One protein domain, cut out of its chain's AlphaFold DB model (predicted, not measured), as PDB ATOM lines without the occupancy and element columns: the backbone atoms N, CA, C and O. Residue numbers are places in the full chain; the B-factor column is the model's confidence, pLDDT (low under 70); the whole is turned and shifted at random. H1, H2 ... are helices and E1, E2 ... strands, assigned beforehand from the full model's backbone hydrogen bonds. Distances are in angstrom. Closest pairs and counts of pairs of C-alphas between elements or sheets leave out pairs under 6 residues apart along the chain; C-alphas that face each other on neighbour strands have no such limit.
ATOM      1  N   GLU A 196     110.252 101.050 109.841       74.38
ATOM      2  CA  GLU A 196     110.821  99.743 110.148       74.38
ATOM      3  C   GLU A 196     110.180  99.113 111.394       74.38
ATOM      4  O   GLU A 196     109.895  97.914 111.415       74.38
ATOM      5  N   ALA A 197     109.891  99.923 112.416       75.81
ATOM      6  CA  ALA A 197     109.272  99.459 113.654       75.81
ATOM      7  C   ALA A 197     107.803  99.044 113.453       75.81
ATOM      8  O   ALA A 197     107.310  98.142 114.141       75.81
ATOM      9  N   VAL A 198     107.095  99.670 112.504       75.50
ATOM     10  CA  VAL A 198     105.719  99.287 112.143       75.50
ATOM     11  C   VAL A 198     105.700  97.905 111.512       75.50
ATOM     12  O   VAL A 198     104.928  97.057 111.949       75.50
ATOM     13  N   LEU A 199     106.582  97.646 110.543       75.31
ATOM     14  CA  LEU A 199     106.658  96.344 109.869       75.31
ATOM     15  C   LEU A 199     107.053  95.211 110.819       75.31
ATOM     16  O   LEU A 199     106.512  94.106 110.721       75.31
ATOM     17  N   GLU A 200     107.984  95.473 111.740       80.12
ATOM     18  CA  GLU A 200     108.418  94.481 112.729       80.12
ATOM     19  C   GLU A 200     107.266  94.070 113.658       80.12
ATOM     20  O   GLU A 200     107.097  92.886 113.955       80.12
ATOM     21  N   SER A 201     106.442  95.038 114.071       77.94
ATOM     22  CA  SER A 201     105.303  94.823 114.973       77.94
ATOM     23  C   SER A 201     103.994  94.459 114.268       77.94
ATOM     24  O   SER A 201     103.002  94.172 114.942       77.94
ATOM     25  N   LEU A 202     103.977  94.433 112.932       79.31
ATOM     26  CA  LEU A 202     102.789  94.102 112.157       79.31
ATOM     27  C   LEU A 202     102.408  92.620 112.359       79.31
ATOM     28  O   LEU A 202     103.270  91.742 112.235       79.31
ATOM     29  N   PRO A 203     101.131  92.298 112.629       77.62
ATOM     30  CA  PRO A 203     100.654  90.919 112.637       77.62
ATOM     31  C   PRO A 203     100.927  90.223 111.298       77.62
ATOM     32  O   PRO A 203     100.744  90.820 110.241       77.62
ATOM     33  N   GLU A 204     101.314  88.943 111.317       77.69
ATOM     34  CA  GLU A 204     101.647  88.195 110.088       77.69
ATOM     35  C   GLU A 204     100.509  88.184 109.062       77.69
ATOM     36  O   GLU A 204     100.766  88.278 107.867       77.69
ATOM     37  N   ALA A 205      99.256  88.162 109.524       74.75
ATOM     38  CA  ALA A 205      98.075  88.218 108.663       74.75
ATOM     39  C   ALA A 205      97.950  89.526 107.855       74.75
ATOM     40  O   ALA A 205      97.275  89.542 106.830       74.75
ATOM     41  N   LEU A 206      98.588  90.611 108.307       69.94
ATOM     42  CA  LEU A 206      98.564  91.925 107.657       69.94
ATOM     43  C   LEU A 206      99.836  92.204 106.838       69.94
ATOM     44  O   LEU A 206      99.885  93.188 106.102       69.94
ATOM     45  N   LYS A 207     100.852  91.327 106.908       73.25
ATOM     46  CA  LYS A 207     102.074  91.416 106.093       73.25
ATOM     47  C   LYS A 207     101.761  91.028 104.648       73.25
ATOM     48  O   LYS A 207     101.950  89.888 104.233       73.25
ATOM     49  N   THR A 208     101.263  91.985 103.876       67.69
ATOM     50  CA  THR A 208     101.046  91.835 102.433       67.69
ATOM     51  C   THR A 208     102.218  92.440 101.653       67.69
ATOM     52  O   THR A 208     102.887  93.337 102.159       67.69
ATOM     53  N   PRO A 209     102.479  92.012 100.403       60.50
ATOM     54  CA  PRO A 209     103.508  92.630  99.557       60.50
ATOM     55  C   PRO A 209     103.224  94.104  99.202       60.50
ATOM     56  O   PRO A 209     104.084  94.757  98.621       60.50
ATOM     57  N   VAL A 210     102.032  94.611  99.541       59.25
ATOM     58  CA  VAL A 210     101.587  96.002  99.347       59.25
ATOM     59  C   VAL A 210     101.562  96.771 100.678       59.25
ATOM     60  O   VAL A 210     101.273  97.957 100.679       59.25
ATOM     61  N   ALA A 211     101.858  96.132 101.816       57.34
ATOM     62  CA  ALA A 211     101.877  96.806 103.110       57.34
ATOM     63  C   ALA A 211     103.028  97.820 103.143       57.34
ATOM     64  O   ALA A 211     104.193  97.461 103.338       57.34
ATOM     65  N   THR A 212     102.696  99.087 102.916       59.09
ATOM     66  CA  THR A 212     103.641 100.191 102.988       59.09
ATOM     67  C   THR A 212     103.705 100.716 104.412       59.09
ATOM     68  O   THR A 212     102.701 100.901 105.093       59.09
ATOM     69  N   THR A 213     104.916 101.022 104.853       59.81
ATOM     70  CA  THR A 213     105.220 101.609 106.164       59.81
ATOM     71  C   THR A 213     104.604 102.979 106.426       59.81
ATOM     72  O   THR A 213     104.687 103.490 107.539       59.81
ATOM     73  N   GLU A 214     104.055 103.594 105.385       62.38
ATOM     74  CA  GLU A 214     103.591 104.979 105.355       62.38
ATOM     75  C   GLU A 214     102.059 105.080 105.340       62.38
ATOM     76  O   GLU A 214     101.520 106.183 105.413       62.38
ATOM     77  N   ASP A 215     101.355 103.947 105.265       68.81
ATOM     78  CA  ASP A 215      99.900 103.931 105.181       68.81
ATOM     79  C   ASP A 215      99.291 104.099 106.579       68.81
ATOM     80  O   ASP A 215      99.431 103.245 107.461       68.81
ATOM     81  N   ILE A 216      98.600 105.222 106.769       72.31
ATOM     82  CA  ILE A 216      97.876 105.568 107.993       72.31
ATOM     83  C   ILE A 216      96.381 105.496 107.692       72.31
ATOM     84  O   ILE A 216      95.881 106.172 106.792       72.31
ATOM     85  N   SER A 217      95.659 104.691 108.467       81.56
ATOM     86  CA  SER A 217      94.199 104.669 108.451       81.56
ATOM     87  C   SER A 217      93.673 105.862 109.239       81.56
ATOM     88  O   SER A 217      94.066 106.073 110.386       81.56
ATOM     89  N   LEU A 218      92.797 106.647 108.617       83.62
ATOM     90  CA  LEU A 218      92.136 107.789 109.242       83.62
ATOM     91  C   LEU A 218      90.689 107.417 109.565       83.62
ATOM     92  O   LEU A 218      89.914 107.110 108.660       83.62
ATOM     93  N   GLU A 219      90.327 107.470 110.844       83.88
ATOM     94  CA  GLU A 219      88.976 107.181 111.329       83.88
ATOM     95  C   GLU A 219      88.427 108.339 112.167       83.88
ATOM     96  O   GLU A 219      89.157 109.003 112.904       83.88
ATOM     97  N   CYS A 220      87.117 108.568 112.089       83.56
ATOM     98  CA  CYS A 220      86.429 109.525 112.953       83.56
ATOM     99  C   CYS A 220      85.993 108.833 114.247       83.56
ATOM    100  O   CYS A 220      85.176 107.916 114.222       83.56
ATOM    101  N   SER A 221      86.504 109.301 115.385       82.12
ATOM    102  CA  SER A 221      86.085 108.855 116.715       82.12
ATOM    103  C   SER A 221      85.100 109.845 117.335       82.12
ATOM    104  O   SER A 221      85.374 111.045 117.401       82.12
ATOM    105  N   GLU A 222      83.960 109.341 117.811       83.56
ATOM    106  CA  GLU A 222      82.940 110.122 118.520       83.56
ATOM    107  C   GLU A 222      83.113 109.996 120.046       83.56
ATOM    108  O   GLU A 222      83.230 108.896 120.588       83.56
ATOM    109  N   ILE A 223      83.089 111.122 120.759       80.31
ATOM    110  CA  ILE A 223      83.155 111.196 122.221       80.31
ATOM    111  C   ILE A 223      81.894 111.877 122.743       80.31
ATOM    112  O   ILE A 223      81.562 112.999 122.358       80.31
ATOM    113  N   LEU A 224      81.207 111.215 123.671       79.56
ATOM    114  CA  LEU A 224      80.068 111.791 124.376       79.56
ATOM    115  C   LEU A 224      80.559 112.749 125.465       79.56
ATOM    116  O   LEU A 224      81.258 112.350 126.396       79.56
ATOM    117  N   LEU A 225      80.168 114.015 125.361       72.75
ATOM    118  CA  LEU A 225      80.484 115.049 126.333       72.75
ATOM    119  C   LEU A 225      79.422 115.104 127.433       72.75
ATOM    120  O   LEU A 225      78.215 115.146 127.172       72.75
ATOM    121  N   GLN A 226      79.885 115.177 128.679       65.75
ATOM    122  CA  GLN A 226      79.026 115.443 129.823       65.75
ATOM    123  C   GLN A 226      78.627 116.925 129.841       65.75
ATOM    124  O   GLN A 226      79.475 117.813 129.756       65.75
ATOM    125  N   VAL A 227      77.328 117.198 129.958       61.62
ATOM    126  CA  VAL A 227      76.795 118.564 130.023       61.62
ATOM    127  C   VAL A 227      76.905 119.077 131.468       61.62
ATOM    128  O   VAL A 227      76.395 118.404 132.370       61.62
ATOM    129  N   PRO A 228      77.550 120.233 131.725       54.75
ATOM    130  CA  PRO A 228      77.587 120.825 133.060       54.75
ATOM    131  C   PRO A 228      76.175 121.143 133.563       54.75
ATOM    132  O   PRO A 228      75.334 121.617 132.801       54.75
ATOM    133  N   ARG A 244      69.978 116.811 124.354       51.03
ATOM    134  CA  ARG A 244      70.751 115.676 123.819       51.03
ATOM    135  C   ARG A 244      72.196 115.689 124.330       51.03
ATOM    136  O   ARG A 244      72.741 116.774 124.543       51.03
ATOM    137  N   PRO A 245      72.814 114.510 124.549       53.03
ATOM    138  CA  PRO A 245      74.242 114.428 124.828       53.03
ATOM    139  C   PRO A 245      75.017 115.026 123.648       53.03
ATOM    140  O   PRO A 245      74.733 114.718 122.492       53.03
ATOM    141  N   ARG A 246      75.961 115.923 123.946       64.50
ATOM    142  CA  ARG A 246      76.815 116.552 122.934       64.50
ATOM    143  C   ARG A 246      77.854 115.535 122.476       64.50
ATOM    144  O   ARG A 246      78.514 114.936 123.318       64.50
ATOM    145  N   ILE A 247      77.994 115.348 121.169       72.50
ATOM    146  CA  ILE A 247      79.026 114.488 120.588       72.50
ATOM    147  C   ILE A 247      80.138 115.391 120.062       72.50
ATOM    148  O   ILE A 247      79.880 116.310 119.285       72.50
ATOM    149  N   ALA A 248      81.365 115.143 120.498       78.88
ATOM    150  CA  ALA A 248      82.553 115.705 119.882       78.88
ATOM    151  C   ALA A 248      83.199 114.658 118.977       78.88
ATOM    152  O   ALA A 248      83.286 113.490 119.346       78.88
ATOM    153  N   THR A 249      83.651 115.077 117.807       82.81
ATOM    154  CA  THR A 249      84.317 114.230 116.822       82.81
ATOM    155  C   THR A 249      85.781 114.619 116.694       82.81
ATOM    156  O   THR A 249      86.094 115.799 116.541       82.81
ATOM    157  N   ALA A 250      86.672 113.631 116.743       85.88
ATOM    158  CA  ALA A 250      88.089 113.790 116.423       85.88
ATOM    159  C   ALA A 250      88.479 112.830 115.298       85.88
ATOM    160  O   ALA A 250      88.023 111.686 115.260       85.88
ATOM    161  N   LEU A 251      89.345 113.293 114.402       87.25
ATOM    162  CA  LEU A 251      90.006 112.450 113.420       87.25
ATOM    163  C   LEU A 251      91.213 111.788 114.084       87.25
ATOM    164  O   LEU A 251      92.091 112.475 114.606       87.25
ATOM    165  N   VAL A 252      91.260 110.462 114.058       87.19
ATOM    166  CA  VAL A 252      92.343 109.663 114.627       87.19
ATOM    167  C   VAL A 252      93.061 108.945 113.493       87.19
ATOM    168  O   VAL A 252      92.452 108.196 112.732       87.19
ATOM    169  N   GLY A 253      94.363 109.192 113.375       86.56
ATOM    170  CA  GLY A 253      95.252 108.474 112.472       86.56
ATOM    171  C   GLY A 253      95.944 107.331 113.194       86.56
ATOM    172  O   GLY A 253      96.596 107.543 114.219       86.56
ATOM    173  N   MET A 254      95.815 106.127 112.645       85.25
ATOM    174  CA  MET A 254      96.439 104.913 113.159       85.25
ATOM    175  C   MET A 254      97.330 104.273 112.100       85.25
ATOM    176  O   MET A 254      96.921 104.070 110.958       85.25
ATOM    177  N   ALA A 255      98.549 103.914 112.489       82.69
ATOM    178  CA  ALA A 255      99.405 103.056 111.685       82.69
ATOM    179  C   ALA A 255      98.837 101.629 111.624       82.69
ATOM    180  O   ALA A 255      98.085 101.202 112.502       82.69
ATOM    181  N   GLN A 256      99.263 100.851 110.629       77.50
ATOM    182  CA  GLN A 256      98.767  99.485 110.399       77.50
ATOM    183  C   GLN A 256      99.000  98.509 111.570       77.50
ATOM    184  O   GLN A 256      98.314  97.496 111.684       77.50
ATOM    185  N   ASN A 257      99.944  98.802 112.466       76.00
ATOM    186  CA  ASN A 257     100.171  98.036 113.695       76.00
ATOM    187  C   ASN A 257      99.244  98.453 114.864       76.00
ATOM    188  O   ASN A 257      99.428  97.981 115.985       76.00
ATOM    189  N   GLY A 258      98.273  99.341 114.621       76.00
ATOM    190  CA  GLY A 258      97.333  99.867 115.617       76.00
ATOM    191  C   GLY A 258      97.885 101.024 116.452       76.00
ATOM    192  O   GLY A 258      97.293 101.398 117.464       76.00
ATOM    193  N   TYR A 259      99.037 101.576 116.073       80.00
ATOM    194  CA  TYR A 259      99.648 102.685 116.786       80.00
ATOM    195  C   TYR A 259      99.000 104.018 116.404       80.00
ATOM    196  O   TYR A 259      99.021 104.400 115.236       80.00
ATOM    197  N   VAL A 260      98.462 104.752 117.381       82.06
ATOM    198  CA  VAL A 260      97.892 106.087 117.148       82.06
ATOM    199  C   VAL A 260      99.023 107.084 116.906       82.06
ATOM    200  O   VAL A 260      99.852 107.313 117.785       82.06
ATOM    201  N   CYS A 261      99.056 107.672 115.712       81.06
ATOM    202  CA  CYS A 261     100.086 108.621 115.287       81.06
ATOM    203  C   CYS A 261      99.567 110.054 115.130       81.06
ATOM    204  O   CYS A 261     100.361 110.989 115.110       81.06
ATOM    205  N   PHE A 262      98.250 110.236 115.023       81.88
ATOM    206  CA  PHE A 262      97.631 111.546 114.866       81.88
ATOM    207  C   PHE A 262      96.278 111.591 115.574       81.88
ATOM    208  O   PHE A 262      95.512 110.630 115.510       81.88
ATOM    209  N   VAL A 263      95.975 112.714 116.218       84.62
ATOM    210  CA  VAL A 263      94.653 113.030 116.765       84.62
ATOM    211  C   VAL A 263      94.386 114.500 116.456       84.62
ATOM    212  O   VAL A 263      95.208 115.346 116.800       84.62
ATOM    213  N   SER A 264      93.280 114.806 115.777       84.50
ATOM    214  CA  SER A 264      92.877 116.192 115.518       84.50
ATOM    215  C   SER A 264      92.252 116.841 116.749       84.50
ATOM    216  O   SER A 264      91.766 116.157 117.654       84.50
ATOM    217  N   ASP A 265      92.135 118.167 116.710       83.56
ATOM    218  CA  ASP A 265      91.266 118.892 117.631       83.56
ATOM    219  C   ASP A 265      89.823 118.371 117.559       83.56
ATOM    220  O   ASP A 265      89.337 117.922 116.511       83.56
ATOM    221  N   LEU A 266      89.137 118.435 118.701       80.88
ATOM    222  CA  LEU A 266      87.741 118.034 118.817       80.88
ATOM    223  C   LEU A 266      86.836 119.062 118.139       80.88
ATOM    224  O   LEU A 266      86.833 120.244 118.479       80.88
ATOM    225  N   THR A 267      85.997 118.578 117.233       78.81
ATOM    226  CA  THR A 267      84.941 119.359 116.588       78.81
ATOM    227  C   THR A 267      83.597 119.004 117.212       78.81
ATOM    228  O   THR A 267      83.278 117.833 117.399       78.81
ATOM    229  N   LEU A 268      82.802 120.004 117.600       72.69
ATOM    230  CA  LEU A 268      81.483 119.751 118.180       72.69
ATOM    231  C   LEU A 268      80.489 119.435 117.061       72.69
ATOM    232  O   LEU A 268      80.207 120.294 116.226       72.69
ATOM    233  N   ARG A 269      79.911 118.233 117.074       59.97
ATOM    234  CA  ARG A 269      78.845 117.874 116.143       59.97
ATOM    235  C   ARG A 269      77.509 118.347 116.706       59.97
ATOM    236  O   ARG A 269      76.982 117.777 117.663       59.97
ATOM    237  N   SER A 270      76.954 119.402 116.112       50.19
ATOM    238  CA  SER A 270      75.536 119.727 116.287       50.19
ATOM    239  C   SER A 270      74.716 118.664 115.556       50.19
ATOM    240  O   SER A 270      74.967 118.391 114.387       50.19
TER     241      SER A 270
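What this domain is: This is residues 196 to 228 and 244 to 270 of the 310 residues of the protein "HTH_Tnp_4 domain-containing protein" of Ixodes scapularis (UniProt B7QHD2). A long, strongly twisted ribbon of two antiparallel strands, E1 and E2, makes most of the rod's length, and two short strands, E3 and E4, sit one after the other along the free side of E2. At one end of the ribbon lie the short helix H1 and the winding stretch of residues 202 to 215, which has no named element; E4 is toward the other end. The printed part has 60 residues, with one named helix, H1, followed along the chain by four named strands, E1 to E4; the class is mostly strand, and the strands make a branched sheet with the antiparallel neighbour pairs E1 and E2, E2 and E3, and E2 and E4. The whole is only just loose, close to extended, with a radius of gyration of the C-alphas of 15.6 A and spans of 49 by 17 by 16 A.

Where its parts are: H1 is residues 196 to 201, beginning at C-alpha 196 (110.821, 99.743, 110.148), and is 8.8 A long from first to last C-alpha. E1, residues 216 to 225, begins at C-alpha 216 (97.876, 105.568, 107.993) and is 27.0 A long. E2, residues 246 to 255, is 28.6 A long. E3 is residues 260 to 263, 7.7 A long. E4 is residues 267 to 269, 6.3 A long, and ends at C-alpha 269 (78.845, 117.874, 116.143).

How they stand to each other: E1 and E2 are antiparallel neighbours at 157 degrees; C-alphas 218 and 253 face each other at 4.5 A, and N 221 and O 250 are within hydrogen-bond range at 2.8 A. E1 is on one side of E2, beside residues 246 to 255, and E3 and E4 are on the other side. E3, beside residues 251 to 254, forms a hairpin with E2, antiparallel at 143 degrees, with N 253 and O 262 at 2.8 A. E4, beside residues 247 to 249, is antiparallel to E2 at 130 degrees, with N 249 and O 267 at 2.8 A. E1, E3 and E4 are edge strands, and E3 and E4 are apart. H1 is not on the sheet; the closest C-alphas of H1 and E2 are those of Val 198 and Ala 255, 7.4 A apart. H1 is apart from E3 and E4. In H1 every O i to N i+4 pair is within hydrogen-bond range.

The domain as a whole: The two C-alphas farthest apart are those of Pro 209 and Pro 228, 50.9 A. Residues 229 to 243 are not printed, and C-alphas 228 and 244 are 12.6 A apart across this cut, which falls in the link from E1 to E2. The link from H1 to E1 is long, with 14 residues; those from E2 to E3 and from E3 to E4 are tight. The mean pLDDT of the printed part is 74.3, and 17 residues are under 70: residue 206, residues 208 to 215, 226 to 228, 244 to 246, and 269 to 270.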